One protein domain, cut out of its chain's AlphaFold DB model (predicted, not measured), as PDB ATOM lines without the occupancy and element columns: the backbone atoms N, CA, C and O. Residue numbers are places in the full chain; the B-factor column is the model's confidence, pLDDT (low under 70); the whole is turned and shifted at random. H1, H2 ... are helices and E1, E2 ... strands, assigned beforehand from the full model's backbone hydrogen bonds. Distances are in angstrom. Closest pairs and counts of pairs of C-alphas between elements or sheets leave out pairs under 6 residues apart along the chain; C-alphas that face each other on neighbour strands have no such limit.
ATOM      1  N   LYS A   6     -24.807  25.122  30.713       71.62
ATOM      2  CA  LYS A   6     -23.515  25.490  30.109       71.62
ATOM      3  C   LYS A   6     -22.304  24.926  30.864       71.62
ATOM      4  O   LYS A   6     -21.253  24.745  30.260       71.62
ATOM      5  N   ARG A   7     -22.438  24.584  32.155       80.62
ATOM      6  CA  ARG A   7     -21.344  23.982  32.951       80.62
ATOM      7  C   ARG A   7     -20.956  22.591  32.461       80.62
ATOM      8  O   ARG A   7     -19.806  22.196  32.627       80.62
ATOM      9  N   PHE A   8     -21.906  21.847  31.896       84.06
ATOM     10  CA  PHE A   8     -21.696  20.463  31.470       84.06
ATOM     11  C   PHE A   8     -21.896  20.231  29.969       84.06
ATOM     12  O   PHE A   8     -21.685  19.107  29.528       84.06
ATOM     13  N   CYS A   9     -22.225  21.265  29.181       85.19
ATOM     14  CA  CYS A   9     -22.546  21.134  27.756       85.19
ATOM     15  C   CYS A   9     -21.728  22.082  26.872       85.19
ATOM     16  O   CYS A   9     -21.768  23.295  27.058       85.19
ATOM     17  N   ASP A  10     -21.049  21.534  25.862       88.56
ATOM     18  CA  ASP A  10     -20.292  22.288  24.846       88.56
ATOM     19  C   ASP A  10     -21.172  22.765  23.678       88.56
ATOM     20  O   ASP A  10     -20.768  23.614  22.883       88.56
ATOM     21  N   GLU A  11     -22.355  22.169  23.530       89.88
ATOM     22  CA  GLU A  11     -23.376  22.537  22.555       89.88
ATOM     23  C   GLU A  11     -24.760  22.227  23.139       89.88
ATOM     24  O   GLU A  11     -24.984  21.157  23.707       89.88
ATOM     25  N   ILE A  12     -25.680  23.182  22.991       90.56
ATOM     26  CA  ILE A  12     -27.099  23.040  23.321       90.56
ATOM     27  C   ILE A  12     -27.869  23.221  22.018       90.56
ATOM     28  O   ILE A  12     -27.731  24.253  21.359       90.56
ATOM     29  N   ILE A  13     -28.669  22.227  21.652       89.81
ATOM     30  CA  ILE A  13     -29.559  22.251  20.492       89.81
ATOM     31  C   ILE A  13     -30.980  22.094  20.992       89.81
ATOM     32  O   ILE A  13     -31.283  21.175  21.755       89.81
ATOM     33  N   ILE A  14     -31.847  22.976  20.515       88.25
ATOM     34  CA  ILE A  14     -33.272  22.933  20.796       88.25
ATOM     35  C   ILE A  14     -34.000  22.675  19.484       88.25
ATOM     36  O   ILE A  14     -33.834  23.418  18.517       88.25
ATOM     37  N   VAL A  15     -34.812  21.619  19.453       87.56
ATOM     38  CA  VAL A  15     -35.810  21.437  18.396       87.56
ATOM     39  C   VAL A  15     -37.176  21.776  18.951       87.56
ATOM     40  O   VAL A  15     -37.627  21.181  19.933       87.56
ATOM     41  N   ASP A  16     -37.807  22.738  18.292       84.62
ATOM     42  CA  ASP A  16     -39.183  23.128  18.515       84.62
ATOM     43  C   ASP A  16     -40.133  22.378  17.571       84.62
ATOM     44  O   ASP A  16     -39.780  22.094  16.428       84.62
ATOM     45  N   THR A  17     -41.345  22.068  18.040       81.88
ATOM     46  CA  THR A  17     -42.328  21.251  17.307       81.88
ATOM     47  C   THR A  17     -43.636  21.975  16.945       81.88
ATOM     48  O   THR A  17     -44.702  21.356  16.914       81.88
ATOM     49  N   GLY A  18     -43.588  23.280  16.654       77.62
ATOM     50  CA  GLY A  18     -44.732  24.042  16.123       77.62
ATOM     51  C   GLY A  18     -45.378  24.942  17.173       77.62
ATOM     52  O   GLY A  18     -46.471  24.679  17.684       77.62
ATOM     53  N   SER A  19     -44.670  26.006  17.524       73.25
ATOM     54  CA  SER A  19     -44.858  26.692  18.789       73.25
ATOM     55  C   SER A  19     -45.654  28.017  18.755       73.25
ATOM     56  O   SER A  19     -45.171  28.987  18.195       73.25
ATOM     57  N   ILE A  20     -46.731  28.154  19.565       72.06
ATOM     58  CA  ILE A  20     -47.518  29.410  19.780       72.06
ATOM     59  C   ILE A  20     -47.312  30.334  21.044       72.06
ATOM     60  O   ILE A  20     -47.481  31.534  20.877       72.06
ATOM     61  N   ASP A  21     -46.985  29.890  22.280       74.50
ATOM     62  CA  ASP A  21     -46.628  30.764  23.452       74.50
ATOM     63  C   ASP A  21     -45.136  31.259  23.521       74.50
ATOM     64  O   ASP A  21     -44.408  31.233  22.532       74.50
ATOM     65  N   SER A  22     -44.607  31.688  24.673       75.31
ATOM     66  CA  SER A  22     -43.252  32.277  24.808       75.31
ATOM     67  C   SER A  22     -42.047  31.308  24.801       75.31
ATOM     68  O   SER A  22     -40.914  31.786  24.827       75.31
ATOM     69  N   THR A  23     -42.230  29.977  24.739       74.50
ATOM     70  CA  THR A  23     -41.129  28.971  24.640       74.50
ATOM     71  C   THR A  23     -39.913  29.384  23.806       74.50
ATOM     72  O   THR A  23     -38.794  29.239  24.287       74.50
ATOM     73  N   ILE A  24     -40.098  29.859  22.569       78.38
ATOM     74  CA  ILE A  24     -38.974  30.150  21.663       78.38
ATOM     75  C   ILE A  24     -38.117  31.305  22.206       78.38
ATOM     76  O   ILE A  24     -36.892  31.258  22.120       78.38
ATOM     77  N   ASP A  25     -38.733  32.315  22.818       79.81
ATOM     78  CA  ASP A  25     -38.010  33.458  23.381       79.81
ATOM     79  C   ASP A  25     -37.278  33.105  24.678       79.81
ATOM     80  O   ASP A  25     -36.194  33.626  24.931       79.81
ATOM     81  N   ILE A  26     -37.809  32.149  25.447       79.12
ATOM     82  CA  ILE A  26     -37.099  31.538  26.578       79.12
ATOM     83  C   ILE A  26     -35.915  30.704  26.062       79.12
ATOM     84  O   ILE A  26     -34.792  30.857  26.535       79.12
ATOM     85  N   ALA A  27     -36.125  29.865  25.043       80.69
ATOM     86  CA  ALA A  27     -35.091  29.014  24.450       80.69
ATOM     87  C   ALA A  27     -33.881  29.816  23.926       80.69
ATOM     88  O   ALA A  27     -32.739  29.401  24.141       80.69
ATOM     89  N   LYS A  28     -34.115  30.998  23.327       84.12
ATOM     90  CA  LYS A  28     -33.059  31.917  22.836       84.12
ATOM     91  C   LYS A  28     -32.081  32.362  23.928       84.12
ATOM     92  O   LYS A  28     -30.955  32.734  23.622       84.12
ATOM     93  N   GLN A  29     -32.484  32.315  25.198       82.50
ATOM     94  CA  GLN A  29     -31.632  32.681  26.336       82.50
ATOM     95  C   GLN A  29     -30.594  31.589  26.669       82.50
ATOM     96  O   GLN A  29     -29.594  31.863  27.338       82.50
ATOM     97  N   TYR A  30     -30.810  30.356  26.191       79.25
ATOM     98  CA  TYR A  30     -29.926  29.207  26.406       79.25
ATOM     99  C   TYR A  30     -29.030  28.919  25.197       79.25
ATOM    100  O   TYR A  30     -27.857  28.591  25.382       79.25
ATOM    101  N   THR A  31     -29.560  29.041  23.973       85.00
ATOM    102  CA  THR A  31     -28.819  28.766  22.732       85.00
ATOM    103  C   THR A  31     -29.379  29.523  21.530       85.00
ATOM    104  O   THR A  31     -30.581  29.760  21.429       85.00
ATOM    105  N   GLU A  32     -28.507  29.825  20.570       88.25
ATOM    106  CA  GLU A  32     -28.887  30.290  19.230       88.25
ATOM    107  C   GLU A  32     -29.260  29.121  18.297       88.25
ATOM    108  O   GLU A  32     -29.902  29.322  17.267       88.25
ATOM    109  N   LYS A  33     -28.891  27.878  18.650       90.44
ATOM    110  CA  LYS A  33     -29.146  26.667  17.848       90.44
ATOM    111  C   LYS A  33     -30.550  26.109  18.089       90.44
ATOM    112  O   LYS A  33     -30.724  24.984  18.565       90.44
ATOM    113  N   ILE A  34     -31.539  26.932  17.764       89.50
ATOM    114  CA  ILE A  34     -32.961  26.590  17.778       89.50
ATOM    115  C   ILE A  34     -33.380  26.249  16.352       89.50
ATOM    116  O   ILE A  34     -33.129  27.018  15.425       89.50
ATOM    117  N   PHE A  35     -34.026  25.101  16.175       89.62
ATOM    118  CA  PHE A  35     -34.541  24.660  14.883       89.62
ATOM    119  C   PHE A  35     -36.022  24.325  15.000       89.62
ATOM    120  O   PHE A  35     -36.432  23.602  15.905       89.62
ATOM    121  N   GLU A  36     -36.813  24.799  14.048       87.88
ATOM    122  CA  GLU A  36     -38.215  24.415  13.923       87.88
ATOM    123  C   GLU A  36     -38.334  23.069  13.196       87.88
ATOM    124  O   GLU A  36     -37.605  22.784  12.238       87.88
ATOM    125  N   PHE A  37     -39.260  22.236  13.659       86.31
ATOM    126  CA  PHE A  37     -39.623  20.963  13.056       86.31
ATOM    127  C   PHE A  37     -41.147  20.855  12.986       86.31
ATOM    128  O   PHE A  37     -41.832  20.877  14.008       86.31
ATOM    129  N   GLU A  38     -41.701  20.721  11.781       86.56
ATOM    130  CA  GLU A  38     -43.147  20.577  11.611       86.56
ATOM    131  C   GLU A  38     -43.655  19.304  12.313       86.56
ATOM    132  O   GLU A  38     -43.115  18.208  12.136       86.56
ATOM    133  N   TRP A  39     -44.709  19.430  13.127       82.56
ATOM    134  CA  TRP A  39     -45.247  18.295  13.873       82.56
ATOM    135  C   TRP A  39     -45.942  17.273  12.957       82.56
ATOM    136  O   TRP A  39     -47.114  17.402  12.607       82.56
ATOM    137  N   VAL A  40     -45.226  16.192  12.650       82.94
ATOM    138  CA  VAL A  40     -45.669  15.078  11.789       82.94
ATOM    139  C   VAL A  40     -46.142  13.839  12.572       82.94
ATOM    140  O   VAL A  40     -45.870  12.704  12.173       82.94
ATOM    141  N   ASP A  41     -46.810  14.048  13.715       79.19
ATOM    142  CA  ASP A  41     -47.365  12.998  14.596       79.19
ATOM    143  C   ASP A  41     -46.364  11.898  15.023       79.19
ATOM    144  O   ASP A  41     -46.729  10.735  15.200       79.19
ATOM    145  N   SER A  42     -45.085  12.251  15.189       79.25
ATOM    146  CA  SER A  42     -44.034  11.305  15.578       79.25
ATOM    147  C   SER A  42     -42.923  11.993  16.370       79.25
ATOM    148  O   SER A  42     -42.148  12.779  15.821       79.25
ATOM    149  N   PHE A  43     -42.822  11.651  17.657       80.19
ATOM    150  CA  PHE A  43     -41.753  12.124  18.541       80.19
ATOM    151  C   PHE A  43     -40.370  11.656  18.062       80.19
ATOM    152  O   PHE A  43     -39.458  12.471  17.919       80.19
ATOM    153  N   ALA A  44     -40.256  10.390  17.645       84.50
ATOM    154  CA  ALA A  44     -39.022   9.836  17.099       84.50
ATOM    155  C   ALA A  44     -38.495  10.617  15.882       84.50
ATOM    156  O   ALA A  44     -37.288  10.818  15.765       84.50
ATOM    157  N   LYS A  45     -39.365  11.116  14.988       87.44
ATOM    158  CA  LYS A  45     -38.921  11.967  13.868       87.44
ATOM    159  C   LYS A  45     -38.358  13.310  14.347       87.44
ATOM    160  O   LYS A  45     -37.320  13.721  13.837       87.44
ATOM    161  N   ALA A  46     -38.983  13.948  15.339       87.38
ATOM    162  CA  ALA A  46     -38.471  15.187  15.931       87.38
ATOM    163  C   ALA A  46     -37.113  14.968  16.629       87.38
ATOM    164  O   ALA A  46     -36.191  15.762  16.442       87.38
ATOM    165  N   ARG A  47     -36.942  13.851  17.353       89.12
ATOM    166  CA  ARG A  47     -35.657  13.487  17.977       89.12
ATOM    167  C   ARG A  47     -34.576  13.091  16.970       89.12
ATOM    168  O   ARG A  47     -33.414  13.434  17.149       89.12
ATOM    169  N   ASN A  48     -34.931  12.415  15.881       92.06
ATOM    170  CA  ASN A  48     -33.984  12.124  14.801       92.06
ATOM    171  C   ASN A  48     -33.566  13.408  14.065       92.06
ATOM    172  O   ASN A  48     -32.401  13.561  13.695       92.06
ATOM    173  N   PHE A  49     -34.480  14.373  13.909       93.25
ATOM    174  CA  PHE A  49     -34.139  15.695  13.393       93.25
ATOM    175  C   PHE A  49     -33.209  16.457  14.344       93.25
ATOM    176  O   PHE A  49     -32.217  17.009  13.870       93.25
ATOM    177  N   SER A  50     -33.442  16.438  15.661       91.31
ATOM    178  CA  SER A  50     -32.520  17.067  16.617       91.31
ATOM    179  C   SER A  50     -31.141  16.392  16.610       91.31
ATOM    180  O   SER A  50     -30.130  17.092  16.532       91.31
ATOM    181  N   PHE A  51     -31.076  15.055  16.547       93.19
ATOM    182  CA  PHE A  51     -29.823  14.300  16.363       93.19
ATOM    183  C   PHE A  51     -29.064  14.740  15.098       93.19
ATOM    184  O   PHE A  51     -27.844  14.881  15.138       93.19
ATOM    185  N   SER A  52     -29.765  15.033  13.994       94.69
ATOM    186  CA  SER A  52     -29.140  15.491  12.737       94.69
ATOM    187  C   SER A  52     -28.439  16.855  12.823       94.69
ATOM    188  O   SER A  52     -27.663  17.199  11.934       94.69
ATOM    189  N   LYS A  53     -28.715  17.645  13.868       96.00
ATOM    190  CA  LYS A  53     -28.096  18.961  14.088       96.00
ATOM    191  C   LYS A  53     -26.840  18.891  14.961       96.00
ATOM    192  O   LYS A  53     -26.125  19.887  15.050       96.00
ATOM    193  N   ALA A  54     -26.583  17.750  15.604       93.00
ATOM    194  CA  ALA A  54     -25.498  17.575  16.562       93.00
ATOM    195  C   ALA A  54     -24.108  17.585  15.908       93.00
ATOM    196  O   ALA A  54     -23.905  16.978  14.853       93.00
ATOM    197  N   THR A  55     -23.133  18.229  16.558       94.19
ATOM    198  CA  THR A  55     -21.767  18.382  16.023       94.19
ATOM    199  C   THR A  55     -20.666  17.765  16.890       94.19
ATOM    200  O   THR A  55     -19.632  17.378  16.345       94.19
ATOM    201  N   LYS A  56     -20.869  17.613  18.206       93.00
ATOM    202  CA  LYS A  56     -19.895  17.039  19.158       93.00
ATOM    203  C   LYS A  56     -19.961  15.516  19.205       93.00
ATOM    204  O   LYS A  56     -20.856  14.903  18.627       93.00
ATOM    205  N   ASP A  57     -19.009  14.885  19.877       92.62
ATOM    206  CA  ASP A  57     -18.846  13.431  19.808       92.62
ATOM    207  C   ASP A  57     -19.898  12.642  20.592       92.62
ATOM    208  O   ASP A  57     -20.261  11.543  20.159       92.62
ATOM    209  N   TYR A  58     -20.475  13.218  21.653       93.81
ATOM    210  CA  TYR A  58     -21.577  12.617  22.405       93.81
ATOM    211  C   TYR A  58     -22.808  13.525  22.517       93.81
ATOM    212  O   TYR A  58     -22.712  14.733  22.731       93.81
ATOM    213  N   ILE A  59     -23.981  12.896  22.416       93.62
ATOM    214  CA  ILE A  59     -25.322  13.480  22.508       93.62
ATOM    215  C   ILE A  59     -25.952  13.037  23.831       93.62
ATOM    216  O   ILE A  59     -26.257  11.857  24.006       93.62
ATOM    217  N   LEU A  60     -26.155  13.980  24.748       92.75
ATOM    218  CA  LEU A  60     -26.971  13.840  25.952       92.75
ATOM    219  C   LEU A  60     -28.410  14.247  25.620       92.75
ATOM    220  O   LEU A  60     -28.673  15.367  25.182       92.75
ATOM    221  N   VAL A  61     -29.352  13.334  25.828       90.31
ATOM    222  CA  VAL A  61     -30.768  13.563  25.525       90.31
ATOM    223  C   VAL A  61     -31.519  13.889  26.804       90.31
ATOM    224  O   VAL A  61     -31.670  13.005  27.653       90.31
ATOM    225  N   LEU A  62     -32.021  15.122  26.907       86.75
ATOM    226  CA  LEU A  62     -32.947  15.560  27.948       86.75
ATOM    227  C   LEU A  62     -34.315  15.937  27.362       86.75
ATOM    228  O   LEU A  62     -34.432  16.492  26.264       86.75
ATOM    229  N   ASP A  63     -35.347  15.635  28.136       82.00
ATOM    230  CA  ASP A  63     -36.708  16.123  27.954       82.00
ATOM    231  C   ASP A  63     -36.856  17.505  28.642       82.00
ATOM    232  O   ASP A  63     -36.010  17.909  29.438       82.00
ATOM    233  N   ALA A  64     -37.881  18.293  28.299       75.25
ATOM    234  CA  ALA A  64     -38.013  19.682  28.781       75.25
ATOM    235  C   ALA A  64     -38.348  19.827  30.276       75.25
ATOM    236  O   ALA A  64     -38.251  20.920  30.831       75.25
ATOM    237  N   ASP A  65     -38.763  18.726  30.889       77.31
ATOM    238  CA  ASP A  65     -39.099  18.550  32.298       77.31
ATOM    239  C   ASP A  65     -38.065  17.667  33.033       77.31
ATOM    240  O   ASP A  65     -38.275  17.291  34.187       77.31
ATOM    241  N   ASP A  66     -36.929  17.361  32.391       83.62
ATOM    242  CA  ASP A  66     -35.791  16.697  33.025       83.62
ATOM    243  C   ASP A  66     -34.951  17.706  33.827       83.62
ATOM    244  O   ASP A  66     -34.425  18.687  33.298       83.62
ATOM    245  N   ILE A  67     -34.744  17.415  35.110       85.00
ATOM    246  CA  ILE A  67     -33.902  18.182  36.030       85.00
ATOM    247  C   ILE A  67     -32.736  17.310  36.496       85.00
ATOM    248  O   ILE A  67     -32.893  16.154  36.884       85.00
ATOM    249  N   ILE A  68     -31.538  17.884  36.498       87.81
ATOM    250  CA  ILE A  68     -30.322  17.272  37.049       87.81
ATOM    251  C   ILE A  68     -29.938  18.077  38.291       87.81
ATOM    252  O   ILE A  68     -29.934  19.302  38.215       87.81
ATOM    253  N   ASP A  69     -29.624  17.459  39.433       89.38
ATOM    254  CA  ASP A  69     -29.106  18.188  40.607       89.38
ATOM    255  C   ASP A  69     -27.608  18.554  40.455       89.38
ATOM    256  O   ASP A  69     -26.925  18.074  39.550       89.38
ATOM    257  N   ASP A  70     -27.074  19.429  41.315       90.19
ATOM    258  CA  ASP A  70     -25.688  19.908  41.169       90.19
ATOM    259  C   ASP A  70     -24.642  18.800  41.367       90.19
ATOM    260  O   ASP A  70     -23.611  18.796  40.694       90.19
ATOM    261  N   LYS A  71     -24.917  17.809  42.223       93.12
ATOM    262  CA  LYS A  71     -24.049  16.637  42.426       93.12
ATOM    263  C   LYS A  71     -23.974  15.794  41.150       93.12
ATOM    264  O   LYS A  71     -22.899  15.308  40.794       93.12
ATOM    265  N   ASN A  72     -25.097  15.628  40.461       93.88
ATOM    266  CA  ASN A  72     -25.187  14.904  39.202       93.88
ATOM    267  C   ASN A  72     -24.582  15.702  38.032       93.88
ATOM    268  O   ASN A  72     -23.911  15.103  37.196       93.88
ATOM    269  N   ILE A  73     -24.681  17.037  38.024       92.06
ATOM    270  CA  ILE A  73     -23.940  17.898  37.082       92.06
ATOM    271  C   ILE A  73     -22.423  17.717  37.243       92.06
ATOM    272  O   ILE A  73     -21.732  17.451  36.261       92.06
ATOM    273  N   GLU A  74     -21.897  17.776  38.471       93.00
ATOM    274  CA  GLU A  74     -20.473  17.508  38.737       93.00
ATOM    275  C   GLU A  74     -20.054  16.099  38.284       93.00
ATOM    276  O   GLU A  74     -18.952  15.901  37.767       93.00
ATOM    277  N   ALA A  75     -20.934  15.108  38.439       94.00
ATOM    278  CA  ALA A  75     -20.688  13.754  37.958       94.00
ATOM    279  C   ALA A  75     -20.659  13.668  36.420       94.00
ATOM    280  O   ALA A  75     -19.798  12.970  35.887       94.00
ATOM    281  N   ILE A  76     -21.509  14.414  35.702       92.88
ATOM    282  CA  ILE A  76     -21.480  14.506  34.229       92.88
ATOM    283  C   ILE A  76     -20.199  15.199  33.748       92.88
ATOM    284  O   ILE A  76     -19.550  14.696  32.834       92.88
ATOM    285  N   ILE A  77     -19.769  16.289  34.394       91.38
ATOM    286  CA  ILE A  77     -18.509  16.984  34.060       91.38
ATOM    287  C   ILE A  77     -17.302  16.050  34.260       91.38
ATOM    288  O   ILE A  77     -16.399  15.988  33.423       91.38
ATOM    289  N   ARG A  78     -17.289  15.273  35.350       92.56
ATOM    290  CA  ARG A  78     -16.242  14.269  35.614       92.56
ATOM    291  C   ARG A  78     -16.293  13.091  34.647       92.56
ATOM    292  O   ARG A  78     -15.232  12.577  34.306       92.56
ATOM    293  N   LEU A  79     -17.491  12.664  34.241       92.00
ATOM    294  CA  LEU A  79     -17.693  11.620  33.239       92.00
ATOM    295  C   LEU A  79     -17.116  12.075  31.901       92.00
ATOM    296  O   LEU A  79     -16.216  11.413  31.407       92.00
ATOM    297  N   LYS A  80     -17.559  13.227  31.386       87.44
ATOM    298  CA  LYS A  80     -17.053  13.892  30.175       87.44
ATOM    299  C   LYS A  80     -15.520  13.873  30.114       87.44
ATOM    300  O   LYS A  80     -14.935  13.255  29.236       87.44
ATOM    301  N   ASN A  81     -14.862  14.424  31.136       86.44
ATOM    302  CA  ASN A  81     -13.396  14.522  31.196       86.44
ATOM    303  C   ASN A  81     -12.650  13.172  31.323       86.44
ATOM    304  O   ASN A  81     -11.419  13.157  31.300       86.44
ATOM    305  N   LYS A  82     -13.357  12.054  31.522       88.19
ATOM    306  CA  LYS A  82     -12.793  10.701  31.678       88.19
ATOM    307  C   LYS A  82     -13.387   9.676  30.708       88.19
ATOM    308  O   LYS A  82     -13.035   8.500  30.798       88.19
ATOM    309  N   LEU A  83     -14.312  10.078  29.838       86.50
ATOM    310  CA  LEU A  83     -15.048   9.152  28.995       86.50
ATOM    311  C   LEU A  83     -14.120   8.653  27.895       86.50
ATOM    312  O   LEU A  83     -13.800   9.365  26.948       86.50
ATOM    313  N   GLU A  84     -13.672   7.408  28.022       82.31
ATOM    314  CA  GLU A  84     -12.944   6.765  26.941       82.31
ATOM    315  C   GLU A  84     -13.813   6.729  25.683       82.31
ATOM    316  O   GLU A  84     -14.958   6.267  25.715       82.31
ATOM    317  N   SER A  85     -13.211   7.057  24.541       80.25
ATOM    318  CA  SER A  85     -13.833   6.910  23.221       80.25
ATOM    319  C   SER A  85     -14.198   5.456  22.868       80.25
ATOM    320  O   SER A  85     -14.769   5.209  21.803       80.25
ATOM    321  N   THR A  86     -13.906   4.490  23.747       87.81
ATOM    322  CA  THR A  86     -14.305   3.083  23.638       87.81
ATOM    323  C   THR A  86     -15.786   2.841  23.945       87.81
ATOM    324  O   THR A  86     -16.299   1.804  23.537       87.81
ATOM    325  N   TYR A  87     -16.474   3.752  24.645       93.31
ATOM    326  CA  TYR A  87     -17.898   3.616  24.976       93.31
ATOM    327  C   TYR A  87     -18.796   4.283  23.932       93.31
ATOM    328  O   TYR A  87     -18.568   5.426  23.532       93.31
ATOM    329  N   ASP A  88     -19.850   3.580  23.522       94.25
ATOM    330  CA  ASP A  88     -20.834   4.047  22.541       94.25
ATOM    331  C   ASP A  88     -22.085   4.645  23.205       94.25
ATOM    332  O   ASP A  88     -22.781   5.471  22.612       94.25
ATOM    333  N   VAL A  89     -22.381   4.215  24.435       94.38
ATOM    334  CA  VAL A  89     -23.611   4.526  25.176       94.38
ATOM    335  C   VAL A  89     -23.292   4.654  26.661       94.38
ATOM    336  O   VAL A  89     -22.565   3.822  27.202       94.38
ATOM    337  N   VAL A  90     -23.905   5.619  27.344       94.88
ATOM    338  CA  VAL A  90     -23.927   5.689  28.810       94.88
ATOM    339  C   VAL A  90     -25.367   5.648  29.314       94.88
ATOM    340  O   VAL A  90     -26.235   6.397  28.843       94.88
ATOM    341  N   THR A  91     -25.630   4.765  30.278       94.75
ATOM    342  CA  THR A  91     -26.905   4.732  31.001       94.75
ATOM    343  C   THR A  91     -26.852   5.653  32.216       94.75
ATOM    344  O   THR A  91     -25.823   5.794  32.882       94.75
ATOM    345  N   MET A  92     -27.988   6.272  32.511       95.19
ATOM    346  CA  MET A  92     -28.202   7.063  33.721       95.19
ATOM    347  C   MET A  92     -29.527   6.636  34.353       95.19
ATOM    348  O   MET A  92     -30.437   6.165  33.659       95.19
ATOM    349  N   LYS A  93     -29.635   6.787  35.672       94.50
ATOM    350  CA  LYS A  93     -30.888   6.602  36.404       94.50
ATOM    351  C   LYS A  93     -31.871   7.692  35.996       94.50
ATOM    352  O   LYS A  93     -31.519   8.865  35.909       94.50
ATOM    353  N   TYR A  94     -33.108   7.290  35.772       92.25
ATOM    354  CA  TYR A  94     -34.222   8.166  35.480       92.25
ATOM    355  C   TYR A  94     -35.261   8.011  36.579       92.25
ATOM    356  O   TYR A  94     -35.879   6.955  36.707       92.25
ATOM    357  N   ILE A  95     -35.372   9.036  37.417       90.69
ATOM    358  CA  ILE A  95     -36.272   9.089  38.566       90.69
ATOM    359  C   ILE A  95     -37.582   9.691  38.074       90.69
ATOM    360  O   ILE A  95     -37.584  10.823  37.603       90.69
ATOM    361  N   THR A  96     -38.682   8.945  38.162       86.81
ATOM    362  CA  THR A  96     -40.007   9.415  37.705       86.81
ATOM    363  C   THR A  96     -41.038   9.501  38.825       86.81
ATOM    364  O   THR A  96     -42.195   9.817  38.565       86.81
ATOM    365  N   ALA A  97     -40.636   9.200  40.060       83.56
ATOM    366  CA  ALA A  97     -41.417   9.460  41.258       83.56
ATOM    367  C   ALA A  97     -40.478   9.722  42.443       83.56
ATOM    368  O   ALA A  97     -39.453   9.044  42.597       83.56
ATOM    369  N   THR A  98     -40.854  10.684  43.281       82.75
ATOM    370  CA  THR A  98     -40.200  10.998  44.555       82.75
ATOM    371  C   THR A  98     -41.215  10.974  45.696       82.75
ATOM    372  O   THR A  98     -42.422  11.022  45.454       82.75
ATOM    373  N   ASP A  99     -40.738  10.887  46.935       82.56
ATOM    374  CA  ASP A  99     -41.549  11.154  48.126       82.56
ATOM    375  C   ASP A  99     -41.669  12.669  48.408       82.56
ATOM    376  O   ASP A  99     -41.175  13.509  47.647       82.56
ATOM    377  N   GLU A 100     -42.332  13.017  49.512       79.56
ATOM    378  CA  GLU A 100     -42.510  14.399  49.989       79.56
ATOM    379  C   GLU A 100     -41.203  15.094  50.420       79.56
ATOM    380  O   GLU A 100     -41.164  16.318  50.538       79.56
ATOM    381  N   TYR A 101     -40.123  14.329  50.604       78.81
ATOM    382  CA  TYR A 101     -38.783  14.809  50.948       78.81
ATOM    383  C   TYR A 101     -37.841  14.858  49.731       78.81
ATOM    384  O   TYR A 101     -36.676  15.236  49.867       78.81
ATOM    385  N   GLY A 102     -38.326  14.491  48.538       75.06
ATOM    386  CA  GLY A 102     -37.550  14.449  47.298       75.06
ATOM    387  C   GLY A 102     -36.718  13.175  47.094       75.06
ATOM    388  O   GLY A 102     -35.948  13.107  46.134       75.06
ATOM    389  N   ASN A 103     -36.860  12.150  47.941       83.12
ATOM    390  CA  ASN A 103     -36.156  10.879  47.755       83.12
ATOM    391  C   ASN A 103     -36.784  10.077  46.603       83.12
ATOM    392  O   ASN A 103     -38.011   9.988  46.534       83.12
ATOM    393  N   PRO A 104     -35.996   9.429  45.726       84.50
ATOM    394  CA  PRO A 104     -36.531   8.594  44.651       84.50
ATOM    395  C   PRO A 104     -37.341   7.398  45.170       84.50
ATOM    396  O   PRO A 104     -36.788   6.499  45.803       84.50
ATOM    397  N   THR A 105     -38.630   7.340  44.835       86.50
ATOM    398  CA  THR A 105     -39.505   6.187  45.123       86.50
ATOM    399  C   THR A 105     -39.595   5.227  43.940       86.50
ATOM    400  O   THR A 105     -39.779   4.026  44.134       86.50
ATOM    401  N   PHE A 106     -39.392   5.721  42.714       85.94
ATOM    402  CA  PHE A 106     -39.253   4.885  41.524       85.94
ATOM    403  C   PHE A 106     -38.208   5.452  40.559       85.94
ATOM    404  O   PHE A 106     -38.231   6.634  40.205       85.94
ATOM    405  N   SER A 107     -37.299   4.588  40.102       89.62
ATOM    406  CA  SER A 107     -36.344   4.920  39.047       89.62
ATOM    407  C   SER A 107     -35.962   3.699  38.213       89.62
ATOM    408  O   SER A 107     -36.003   2.566  38.693       89.62
ATOM    409  N   PHE A 108     -35.564   3.937  36.967       90.44
ATOM    410  CA  PHE A 108     -35.052   2.917  36.049       90.44
ATOM    411  C   PHE A 108     -33.917   3.491  35.197       90.44
ATOM    412  O   PHE A 108     -33.739   4.703  35.128       90.44
ATOM    413  N   LYS A 109     -33.113   2.646  34.548       89.75
ATOM    414  CA  LYS A 109     -32.021   3.120  33.685       89.75
ATOM    415  C   LYS A 109     -32.528   3.449  32.279       89.75
ATOM    416  O   LYS A 109     -33.264   2.662  31.688       89.75
ATOM    417  N   ARG A 110     -32.097   4.586  31.722       90.75
ATOM    418  CA  ARG A 110     -32.285   4.956  30.304       90.75
ATOM    419  C   ARG A 110     -30.928   5.211  29.650       90.75
ATOM    420  O   ARG A 110     -30.004   5.691  30.304       90.75
ATOM    421  N   HIS A 111     -30.820   4.931  28.352       92.06
ATOM    422  CA  HIS A 111     -29.716   5.426  27.526       92.06
ATOM    423  C   HIS A 111     -29.861   6.943  27.412       92.06
ATOM    424  O   HIS A 111     -30.884   7.420  26.918       92.06
ATOM    425  N   ARG A 112     -28.888   7.691  27.938       91.94
ATOM    426  CA  ARG A 112     -28.992   9.152  28.066       91.94
ATOM    427  C   ARG A 112     -27.871   9.879  27.346       91.94
ATOM    428  O   ARG A 112     -28.173  10.843  26.657       91.94
ATOM    429  N   LEU A 113     -26.634   9.383  27.420       93.88
ATOM    430  CA  LEU A 113     -25.523   9.847  26.585       93.88
ATOM    431  C   LEU A 113     -25.245   8.808  25.492       93.88
ATOM    432  O   LEU A 113     -25.122   7.622  25.798       93.88
ATOM    433  N   VAL A 114     -25.131   9.225  24.232       94.25
ATOM    434  CA  VAL A 114     -24.798   8.332  23.110       94.25
ATOM    435  C   VAL A 114     -23.796   8.954  22.149       94.25
ATOM    436  O   VAL A 114     -23.817  10.155  21.901       94.25
ATOM    437  N   LYS A 115     -22.920   8.130  21.581       94.69
ATOM    438  CA  LYS A 115     -21.864   8.566  20.667       94.69
ATOM    439  C   LYS A 115     -22.434   8.904  19.287       94.69
ATOM    440  O   LYS A 115     -22.956   8.026  18.598       94.69
ATOM    441  N   ARG A 116     -22.308  10.163  18.852       94.69
ATOM    442  CA  ARG A 116     -22.904  10.687  17.605       94.69
ATOM    443  C   ARG A 116     -22.499   9.877  16.376       94.69
ATOM    444  O   ARG A 116     -23.347   9.561  15.550       94.69
ATOM    445  N   SER A 117     -21.227   9.491  16.270       94.44
ATOM    446  CA  SER A 117     -20.693   8.753  15.112       94.44
ATOM    447  C   SER A 117     -21.283   7.347  14.917       94.44
ATOM    448  O   SER A 117     -21.077   6.746  13.865       94.44
ATOM    449  N   ARG A 118     -22.058   6.832  15.884       94.06
ATOM    450  CA  ARG A 118     -22.852   5.602  15.735       94.06
ATOM    451  C   ARG A 118     -24.162   5.807  14.968       94.06
ATOM    452  O   ARG A 118     -24.748   4.817  14.544       94.06
ATOM    453  N   ASN A 119     -24.606   7.055  14.780       92.88
ATOM    454  CA  ASN A 119     -25.842   7.425  14.080       92.88
ATOM    455  C   ASN A 119     -27.081   6.647  14.574       92.88
ATOM    456  O   ASN A 119     -27.892   6.181  13.772       92.88
ATOM    457  N   PHE A 120     -27.218   6.474  15.894       92.88
ATOM    458  CA  PHE A 120     -28.396   5.828  16.477       92.88
ATOM    459  C   PHE A 120     -29.673   6.610  16.157       92.88
ATOM    460  O   PHE A 120     -29.662   7.839  16.101       92.88
ATOM    461  N   LEU A 121     -30.779   5.883  16.001       90.00
ATOM    462  CA  LEU A 121     -32.079   6.445  15.658       90.00
ATOM    463  C   LEU A 121     -33.132   6.079  16.704       90.00
ATOM    464  O   LEU A 121     -33.151   4.973  17.254       90.00
ATOM    465  N   TRP A 122     -34.029   7.026  16.937       88.25
ATOM    466  CA  TRP A 122     -35.281   6.831  17.648       88.25
ATOM    467  C   TRP A 122     -36.298   6.150  16.733       88.25
ATOM    468  O   TRP A 122     -36.440   6.513  15.560       88.25
ATOM    469  N   TYR A 123     -37.032   5.193  17.292       80.62
ATOM    470  CA  TYR A 123     -38.112   4.458  16.638       80.62
ATOM    471  C   TYR A 123     -39.364   4.479  17.516       80.62
ATOM    472  O   TYR A 123     -39.258   4.519  18.736       80.62
ATOM    473  N   GLY A 124     -40.545   4.405  16.898       72.31
ATOM    474  CA  GLY A 124     -41.843   4.436  17.584       72.31
ATOM    475  C   GLY A 124     -42.558   5.789  17.478       72.31
ATOM    476  O   GLY A 124     -41.936   6.832  17.301       72.31
ATOM    477  N   ASN A 125     -43.893   5.774  17.553       55.84
ATOM    478  CA  ASN A 125     -44.716   6.985  17.395       55.84
ATOM    479  C   ASN A 125     -45.161   7.606  18.733       55.84
ATOM    480  O   ASN A 125     -45.390   8.809  18.786       55.84
ATOM    481  N   VAL A 126     -45.272   6.791  19.792       53.06
ATOM    482  CA  VAL A 126     -45.688   7.197  21.152       53.06
ATOM    483  C   VAL A 126     -44.702   6.649  22.181       53.06
ATOM    484  O   VAL A 126     -44.022   7.410  22.857       53.06
ATOM    485  N   HIS A 127     -44.556   5.323  22.245       58.22
ATOM    486  CA  HIS A 127     -43.495   4.666  23.011       58.22
ATOM    487  C   HIS A 127     -42.209   4.651  22.189       58.22
ATOM    488  O   HIS A 127     -41.866   3.654  21.553       58.22
ATOM    489  N   GLU A 128     -41.550   5.804  22.131       68.38
ATOM    490  CA  GLU A 128     -40.286   5.943  21.421       68.38
ATOM    491  C   GLU A 128     -39.125   5.291  22.186       68.38
ATOM    492  O   GLU A 128     -38.998   5.426  23.406       68.38
ATOM    493  N   TYR A 129     -38.254   4.595  21.459       76.38
ATOM    494  CA  TYR A 129     -37.029   4.012  21.997       76.38
ATOM    495  C   TYR A 129     -35.843   4.341  21.093       76.38
ATOM    496  O   TYR A 129     -35.962   4.384  19.868       76.38
ATOM    497  N   LEU A 130     -34.685   4.563  21.710       83.00
ATOM    498  CA  LEU A 130     -33.424   4.760  21.010       83.00
ATOM    499  C   LEU A 130     -32.781   3.393  20.765       83.00
ATOM    500  O   LEU A 130     -32.418   2.700  21.717       83.00
ATOM    501  N   ALA A 131     -32.659   2.989  19.501       82.75
ATOM    502  CA  ALA A 131     -32.048   1.712  19.148       82.75
ATOM    503  C   ALA A 131     -30.518   1.819  19.247       82.75
ATOM    504  O   ALA A 131     -29.857   2.277  18.314       82.75
ATOM    505  N   VAL A 132     -29.965   1.409  20.390       87.88
ATOM    506  CA  VAL A 132     -28.519   1.430  20.655       87.88
ATOM    507  C   VAL A 132     -27.879   0.045  20.574       87.88
ATOM    508  O   VAL A 132     -28.535  -0.981  20.735       87.88
ATOM    509  N   ASN A 133     -26.569   0.023  20.342       87.69
ATOM    510  CA  ASN A 133     -25.712  -1.163  20.386       87.69
ATOM    511  C   ASN A 133     -24.248  -0.735  20.615       87.69
ATOM    512  O   ASN A 133     -23.934   0.452  20.533       87.69
ATOM    513  N   GLY A 134     -23.354  -1.690  20.875       91.75
ATOM    514  CA  GLY A 134     -21.940  -1.415  21.159       91.75
ATOM    515  C   GLY A 134     -21.614  -1.445  22.654       91.75
ATOM    516  O   GLY A 134     -22.312  -2.102  23.429       91.75
ATOM    517  N   LYS A 135     -20.530  -0.776  23.064       93.81
ATOM    518  CA  LYS A 135     -20.038  -0.821  24.450       93.81
ATOM    519  C   LYS A 135     -20.819   0.162  25.328       93.81
ATOM    520  O   LYS A 135     -20.757   1.374  25.122       93.81
ATOM    521  N   VAL A 136     -21.532  -0.363  26.322       94.62
ATOM    522  CA  VAL A 136     -22.334   0.420  27.274       94.62
ATOM    523  C   VAL A 136     -21.539   0.674  28.557       94.62
ATOM    524  O   VAL A 136     -20.909  -0.242  29.084       94.62
ATOM    525  N   LEU A 137     -21.580   1.906  29.062       94.62
ATOM    526  CA  LEU A 137     -21.128   2.276  30.403       94.62
ATOM    527  C   LEU A 137     -22.341   2.498  31.308       94.62
ATOM    528  O   LEU A 137     -23.215   3.309  30.999       94.62
ATOM    529  N   ASP A 138     -22.380   1.812  32.443       94.44
ATOM    530  CA  ASP A 138     -23.374   2.057  33.483       94.44
ATOM    531  C   ASP A 138     -22.899   3.130  34.466       94.44
ATOM    532  O   ASP A 138     -21.764   3.084  34.940       94.44
ATOM    533  N   THR A 139     -23.776   4.080  34.808       95.19
ATOM    534  CA  THR A 139     -23.476   5.108  35.816       95.19
ATOM    535  C   THR A 139     -24.568   5.249  36.869       95.19
ATOM    536  O   THR A 139     -25.734   4.912  36.655       95.19
ATOM    537  N   GLU A 140     -24.168   5.806  38.010       94.06
ATOM    538  CA  GLU A 140     -25.052   6.182  39.117       94.06
ATOM    539  C   GLU A 140     -25.602   7.614  38.981       94.06
ATOM    540  O   GLU A 140     -26.319   8.091  39.863       94.06
ATOM    541  N   ILE A 141     -25.279   8.296  37.873       94.75
ATOM    542  CA  ILE A 141     -25.797   9.628  37.550       94.75
ATOM    543  C   ILE A 141     -27.313   9.532  37.406       94.75
ATOM    544  O   ILE A 141     -27.829   8.589  36.804       94.75
ATOM    545  N   SER A 142     -28.020  10.501  37.974       93.69
ATOM    546  CA  SER A 142     -29.475  10.538  38.042       93.69
ATOM    547  C   SER A 142     -30.038  11.797  37.386       93.69
ATOM    548  O   SER A 142     -29.533  12.900  37.593       93.69
ATOM    549  N   ILE A 143     -31.105  11.609  36.612       90.06
ATOM    550  CA  ILE A 143     -31.944  12.649  36.013       90.06
ATOM    551  C   ILE A 143     -33.346  12.474  36.600       90.06
ATOM    552  O   ILE A 143     -33.867  11.356  36.636       90.06
ATOM    553  N   ILE A 144     -33.941  13.563  37.075       88.88
ATOM    554  CA  ILE A 144     -35.259  13.606  37.705       88.88
ATOM    555  C   ILE A 144     -36.258  14.134  36.681       88.88
ATOM    556  O   ILE A 144     -36.112  15.252  36.205       88.88
ATOM    557  N   HIS A 145     -37.277  13.348  36.358       85.00
ATOM    558  CA  HIS A 145     -38.435  13.817  35.608       85.00
ATOM    559  C   HIS A 145     -39.352  14.581  36.559       85.00
ATOM    560  O   HIS A 145     -39.891  13.988  37.500       85.00
ATOM    561  N   GLN A 146     -39.544  15.876  36.323       76.31
ATOM    562  CA  GLN A 146     -40.465  16.704  37.093       76.31
ATOM    563  C   GLN A 146     -41.555  17.277  36.173       76.31
ATOM    564  O   GLN A 146     -41.530  18.467  35.848       76.31
ATOM    565  N   PRO A 147     -42.531  16.451  35.746       67.06
ATOM    566  CA  PRO A 147     -43.656  16.931  34.958       67.06
ATOM    567  C   PRO A 147     -44.466  17.927  35.795       67.06
ATOM    568  O   PRO A 147     -44.721  17.703  36.984       67.06
ATOM    569  N   ASN A 148     -44.897  19.038  35.196       53.53
ATOM    570  CA  ASN A 148     -45.706  20.008  35.927       53.53
ATOM    571  C   ASN A 148     -47.071  19.386  36.251       53.53
ATOM    572  O   ASN A 148     -47.789  18.937  35.365       53.53
ATOM    573  N   PHE A 149     -47.492  19.413  37.518       43.28
ATOM    574  CA  PHE A 149     -48.763  18.806  37.952       43.28
ATOM    575  C   PHE A 149     -50.027  19.427  37.308       43.28
ATOM    576  O   PHE A 149     -51.122  18.871  37.421       43.28
ATOM    577  N   SER A 150     -49.894  20.548  36.591       40.69
ATOM    578  CA  SER A 150     -50.925  21.115  35.711       40.69
ATOM    579  C   SER A 150     -51.130  20.343  34.393       40.69
ATOM    580  O   SER A 150     -52.152  20.537  33.732       40.69
ATOM    581  N   ASP A 151     -50.221  19.442  34.013       43.72
ATOM    582  CA  ASP A 151     -50.223  18.707  32.738       43.72
ATOM    583  C   ASP A 151     -51.099  17.439  32.720       43.72
ATOM    584  O   ASP A 151     -50.844  16.473  32.000       43.72
ATOM    585  N   LYS A 152     -52.272  17.493  33.369       37.41
ATOM    586  CA  LYS A 152     -53.362  16.504  33.188       37.41
ATOM    587  C   LYS A 152     -53.892  16.384  31.738       37.41
ATOM    588  O   LYS A 152     -54.861  15.670  31.508       37.41
ATOM    589  N   LYS A 153     -53.287  17.078  30.767       42.09
ATOM    590  CA  LYS A 153     -53.620  17.062  29.333       42.09
ATOM    591  C   LYS A 153     -52.784  16.080  28.500       42.09
ATOM    592  O   LYS A 153     -53.113  15.880  27.333       42.09
ATOM    593  N   ASP A 154     -51.724  15.471  29.036       46.66
ATOM    594  CA  ASP A 154     -50.854  14.609  28.212       46.66
ATOM    595  C   ASP A 154     -51.418  13.207  27.941       46.66
ATOM    596  O   ASP A 154     -51.094  12.612  26.906       46.66
ATOM    597  N   SER A 155     -52.357  12.712  28.761       48.22
ATOM    598  CA  SER A 155     -53.137  11.516  28.407       48.22
ATOM    599  C   SER A 155     -53.884  11.721  27.090       48.22
ATOM    600  O   SER A 155     -53.815  10.862  26.214       48.22
ATOM    601  N   ASP A 156     -54.511  12.888  26.904       48.53
ATOM    602  CA  ASP A 156     -55.297  13.207  25.709       48.53
ATOM    603  C   ASP A 156     -54.444  13.214  24.437       48.53
ATOM    604  O   ASP A 156     -54.958  12.907  23.366       48.53
ATOM    605  N   ARG A 157     -53.146  13.550  24.506       51.97
ATOM    606  CA  ARG A 157     -52.270  13.545  23.319       51.97
ATOM    607  C   ARG A 157     -51.891  12.126  22.905       51.97
ATOM    608  O   ARG A 157     -51.973  11.808  21.722       51.97
ATOM    609  N   ASN A 158     -51.531  11.273  23.862       43.88
ATOM    610  CA  ASN A 158     -51.247   9.864  23.585       43.88
ATOM    611  C   ASN A 158     -52.509   9.148  23.087       43.88
ATOM    612  O   ASN A 158     -52.461   8.470  22.062       43.88
ATOM    613  N   ILE A 159     -53.654   9.393  23.737       49.84
ATOM    614  CA  ILE A 159     -54.975   8.942  23.280       49.84
ATOM    615  C   ILE A 159     -55.238   9.440  21.853       49.84
ATOM    616  O   ILE A 159     -55.499   8.613  20.990       49.84
ATOM    617  N   LYS A 160     -55.039  10.727  21.540       53.59
ATOM    618  CA  LYS A 160     -55.206  11.268  20.175       53.59
ATOM    619  C   LYS A 160     -54.279  10.655  19.127       53.59
ATOM    620  O   LYS A 160     -54.669  10.596  17.964       53.59
ATOM    621  N   ILE A 161     -53.073  10.199  19.475       53.09
ATOM    622  CA  ILE A 161     -52.207   9.473  18.527       53.09
ATOM    623  C   ILE A 161     -52.754   8.052  18.303       53.09
ATOM    624  O   ILE A 161     -52.874   7.619  17.155       53.09
ATOM    625  N   TYR A 162     -53.190   7.362  19.364       47.97
ATOM    626  CA  TYR A 162     -53.888   6.073  19.261       47.97
ATOM    627  C   TYR A 162     -55.249   6.172  18.539       47.97
ATOM    628  O   TYR A 162     -55.657   5.239  17.845       47.97
ATOM    629  N   GLU A 163     -55.935   7.311  18.634       46.53
ATOM    630  CA  GLU A 163     -57.158   7.627  17.894       46.53
ATOM    631  C   GLU A 163     -56.867   8.034  16.449       46.53
ATOM    632  O   GLU A 163     -57.596   7.601  15.562       46.53
ATOM    633  N   LYS A 164     -55.779   8.766  16.159       47.97
ATOM    634  CA  LYS A 164     -55.327   9.046  14.780       47.97
ATOM    635  C   LYS A 164     -54.938   7.781  14.027       47.97
ATOM    636  O   LYS A 164     -55.243   7.672  12.842       47.97
ATOM    637  N   MET A 165     -54.361   6.796  14.720       48.97
ATOM    638  CA  MET A 165     -54.180   5.436  14.196       48.97
ATOM    639  C   MET A 165     -55.510   4.732  13.855       48.97
ATOM    640  O   MET A 165     -55.493   3.716  13.165       48.97
ATOM    641  N   LYS A 166     -56.662   5.267  14.293       38.62
ATOM    642  CA  LYS A 166     -58.013   4.794  13.945       38.62
ATOM    643  C   LYS A 166     -58.825   5.747  13.047       38.62
ATOM    644  O   LYS A 166     -59.692   5.241  12.339       38.62
ATOM    645  N   LYS A 167     -58.610   7.077  13.057       31.81
ATOM    646  CA  LYS A 167     -59.297   8.080  12.201       31.81
ATOM    647  C   LYS A 167     -58.636   9.474  12.213       31.81
ATOM    648  O   LYS A 167     -58.194   9.976  13.236       31.81
ATOM    649  N   VAL A 168     -58.631  10.142  11.059       36.47
ATOM    650  CA  VAL A 168     -57.888  11.391  10.781       36.47
ATOM    651  C   VAL A 168     -58.620  12.677  11.229       36.47
ATOM    652  O   VAL A 168     -59.639  13.005  10.624       36.47
ATOM    653  N   LYS A 169     -58.052  13.463  12.171       30.34
ATOM    654  CA  LYS A 169     -57.812  14.940  12.078       30.34
ATOM    655  C   LYS A 169     -57.141  15.560  13.338       30.34
ATOM    656  O   LYS A 169     -57.097  14.954  14.397       30.34
ATOM    657  N   LEU A 170     -56.543  16.744  13.143       34.06
ATOM    658  CA  LEU A 170     -55.804  17.656  14.060       34.06
ATOM    659  C   LEU A 170     -56.519  17.974  15.408       34.06
ATOM    660  O   LEU A 170     -57.740  17.910  15.437       34.06
ATOM    661  N   SER A 171     -55.906  18.394  16.536       33.41
ATOM    662  CA  SER A 171     -54.507  18.667  16.994       33.41
ATOM    663  C   SER A 171     -54.498  18.786  18.568       33.41
ATOM    664  O   SER A 171     -55.414  18.245  19.200       33.41
ATOM    665  N   LEU A 172     -53.566  19.382  19.350       29.42
ATOM    666  CA  LEU A 172     -52.349  20.220  19.183       29.42
ATOM    667  C   LEU A 172     -51.533  20.189  20.515       29.42
ATOM    668  O   LEU A 172     -52.167  20.201  21.571       29.42
ATOM    669  N   ARG A 173     -50.182  20.199  20.511       41.38
ATOM    670  CA  ARG A 173     -49.328  20.605  21.666       41.38
ATOM    671  C   ARG A 173     -47.844  20.780  21.284       41.38
ATOM    672  O   ARG A 173     -47.343  20.049  20.434       41.38
ATOM    673  N   ARG A 174     -47.148  21.691  21.976       37.12
ATOM    674  CA  ARG A 174     -45.689  21.919  21.903       37.12
ATOM    675  C   ARG A 174     -44.896  20.795  22.575       37.12
ATOM    676  O   ARG A 174     -45.416  20.133  23.471       37.12
ATOM    677  N   GLY A 175     -43.647  20.615  22.165       37.91
ATOM    678  CA  GLY A 175     -42.639  19.801  22.844       37.91
ATOM    679  C   GLY A 175     -41.249  20.324  22.487       37.91
ATOM    680  O   GLY A 175     -40.939  20.449  21.302       37.91
ATOM    681  N   ILE A 176     -40.459  20.661  23.507       34.38
ATOM    682  CA  ILE A 176     -39.064  21.097  23.381       34.38
ATOM    683  C   ILE A 176     -38.191  19.873  23.642       34.38
ATOM    684  O   ILE A 176     -38.387  19.192  24.648       34.38
ATOM    685  N   TYR A 177     -37.210  19.617  22.784       43.31
ATOM    686  CA  TYR A 177     -36.180  18.613  23.056       43.31
ATOM    687  C   TYR A 177     -34.844  19.298  23.280       43.31
ATOM    688  O   TYR A 177     -34.343  19.970  22.376       43.31
ATOM    689  N   PHE A 178     -34.271  19.109  24.468       36.78
ATOM    690  CA  PHE A 178     -32.943  19.600  24.800       36.78
ATOM    691  C   PHE A 178     -31.922  18.523  24.445       36.78
ATOM    692  O   PHE A 178     -31.742  17.533  25.157       36.78
ATOM    693  N   ILE A 179     -31.226  18.728  23.329       43.59
ATOM    694  CA  ILE A 179     -29.958  18.048  23.108       43.59
ATOM    695  C   ILE A 179     -28.877  18.863  23.788       43.59
ATOM    696  O   ILE A 179     -28.596  20.006  23.428       43.59
ATOM    697  N   LEU A 180     -28.256  18.217  24.754       40.44
ATOM    698  CA  LEU A 180     -27.057  18.654  25.428       40.44
ATOM    699  C   LEU A 180     -25.898  17.825  24.870       40.44
ATOM    700  O   LEU A 180     -26.099  16.688  24.453       40.44
ATOM    701  N   GLN A 181     -24.692  18.369  24.782       40.28
ATOM    702  CA  GLN A 181     -23.573  17.643  24.176       40.28
ATOM    703  C   GLN A 181     -22.285  17.825  24.949       40.28
ATOM    704  O   GLN A 181     -21.987  18.916  25.427       40.28
ATOM    705  N   THR A 182     -21.515  16.746  25.014       36.41
ATOM    706  CA  THR A 182     -20.232  16.685  25.708       36.41
ATOM    707  C   THR A 182     -19.154  16.238  24.729       36.41
ATOM    708  O   THR A 182     -19.356  15.246  24.023       36.41
ATOM    709  N   ASN A 183     -18.032  16.961  24.686       40.88
ATOM    710  CA  ASN A 183     -16.784  16.454  24.094       40.88
ATOM    711  C   ASN A 183     -16.351  15.148  24.780       40.88
ATOM    712  O   ASN A 183     -16.431  15.123  26.028       40.88
TER     713      ASN A 183
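What this domain is: This is residues 6 to 183 of the 183 residues of the protein "Glyco_trans_2-like domain-containing protein" of Oceanobacillus iheyensis (strain DSM 14371 / CIP 107618 / JCM 11309 / KCTC 3954 / HTE831) (UniProt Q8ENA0). Picture one strongly twisted, curled sheet of seven strands, with H2 packed between one face of it, at E1 and E9, and the small hairpin of E6 and E7, while H3 packs on the opposite face, at E8. H4 lies far out from the sheet, and after it the backbone comes back to enter the sheet as E9, between E1 and E3. The printed part has 178 residues with four named helices and nine named strands, along the chain E1 H1 E2 H2 E3 H3 E4 E5 E6 E7 E8 H4 E9. The large sheet runs E2 E1 E9 E3 E5 E4 E8 and is mixed; the class is mixed, helices and strands. The whole is compact, with a radius of gyration of the C-alphas of 16.6 A and spans of 49 by 40 by 34 A.

How they stand to each other: Start at E1, residues 11 to 16, an inner strand of the large sheet. Its parallel neighbour is the edge strand E2, residues 34 to 36, where you find N 35 and O 14 within hydrogen-bond range at 2.9 A. Between them along the chain comes H1, residues 23 to 27, which only grazes the sheet; E1, H1 and E2 make a strand-helix-strand unit, two parallel neighbour strands with a helix between, and its crossover is right-handed. The other neighbour of E1 is E9, residues 177 to 182, antiparallel, with N 13 and O 179 at 2.8 A. H2, residues 43 to 51, is on the sheet at a height of 8.2 A; it lies over E9, and only just not over E1, on which 2 of its 9 C-alphas fall. It runs slantwise to the strands, at 33 degrees to E9 on the local plane. Look at Ala 44 and Trp 122, the closest C-alphas of H2 and E6, residues 121 to 123, at 4.8 A. E6 forms a hairpin with E7, residues 129 to 131, with N 123 and O 129 at 2.9 A. Next to E9 is E3, residues 58 to 63, antiparallel, with N 60 and O 180 at 2.7 A. E3 has E5, residues 104 to 115, as its antiparallel neighbour, with N 59 and O 114 at 2.8 A. E5 and E4, residues 89 to 98, are a hairpin, with N 94 and O 108 at 2.7 A. The edge strand E8, residues 136 to 145, is parallel to E4, with N 93 and O 141 at 2.8 A, and bends by 75 degrees at residue 140. H3, residues 70 to 80, is on the opposite face from H2, which gives three layers, helices on both faces of a sheet; Asn 72 and Ile 141 are the closest C-alphas of H3 and E8, at 5.6 A. H4, residues 154 to 164, is not on the sheet and touches no helix. In H1, H2, H3 and H4 every O i to N i+4 pair is within hydrogen-bond range.

Where its parts are: Find C-alpha 11 at (-23.376, 22.537, 22.555), where E1 begins; it runs 16.3 A. H2 spans 12.3 A and E3 16.5 A. From C-alpha 70 at (-25.688, 19.908, 41.169), H3 runs 15.2 A. E4 spans 26.3 A, E5 28.1 A and E8 22.5 A. H4 spans 15.2 A, and E9 ends at C-alpha 182, (-20.232, 16.685, 25.708).

The domain as a whole: The C-alphas of Lys 82 and Lys 167, the two farthest apart, are 50.5 A from each other. The printed part has no cut, and its one long link, H4 to E9, has 12 residues. The mean pLDDT of the printed part is 77.5; residues 125 to 128 and 147 to 183 are under 70, H4 and E9 among them.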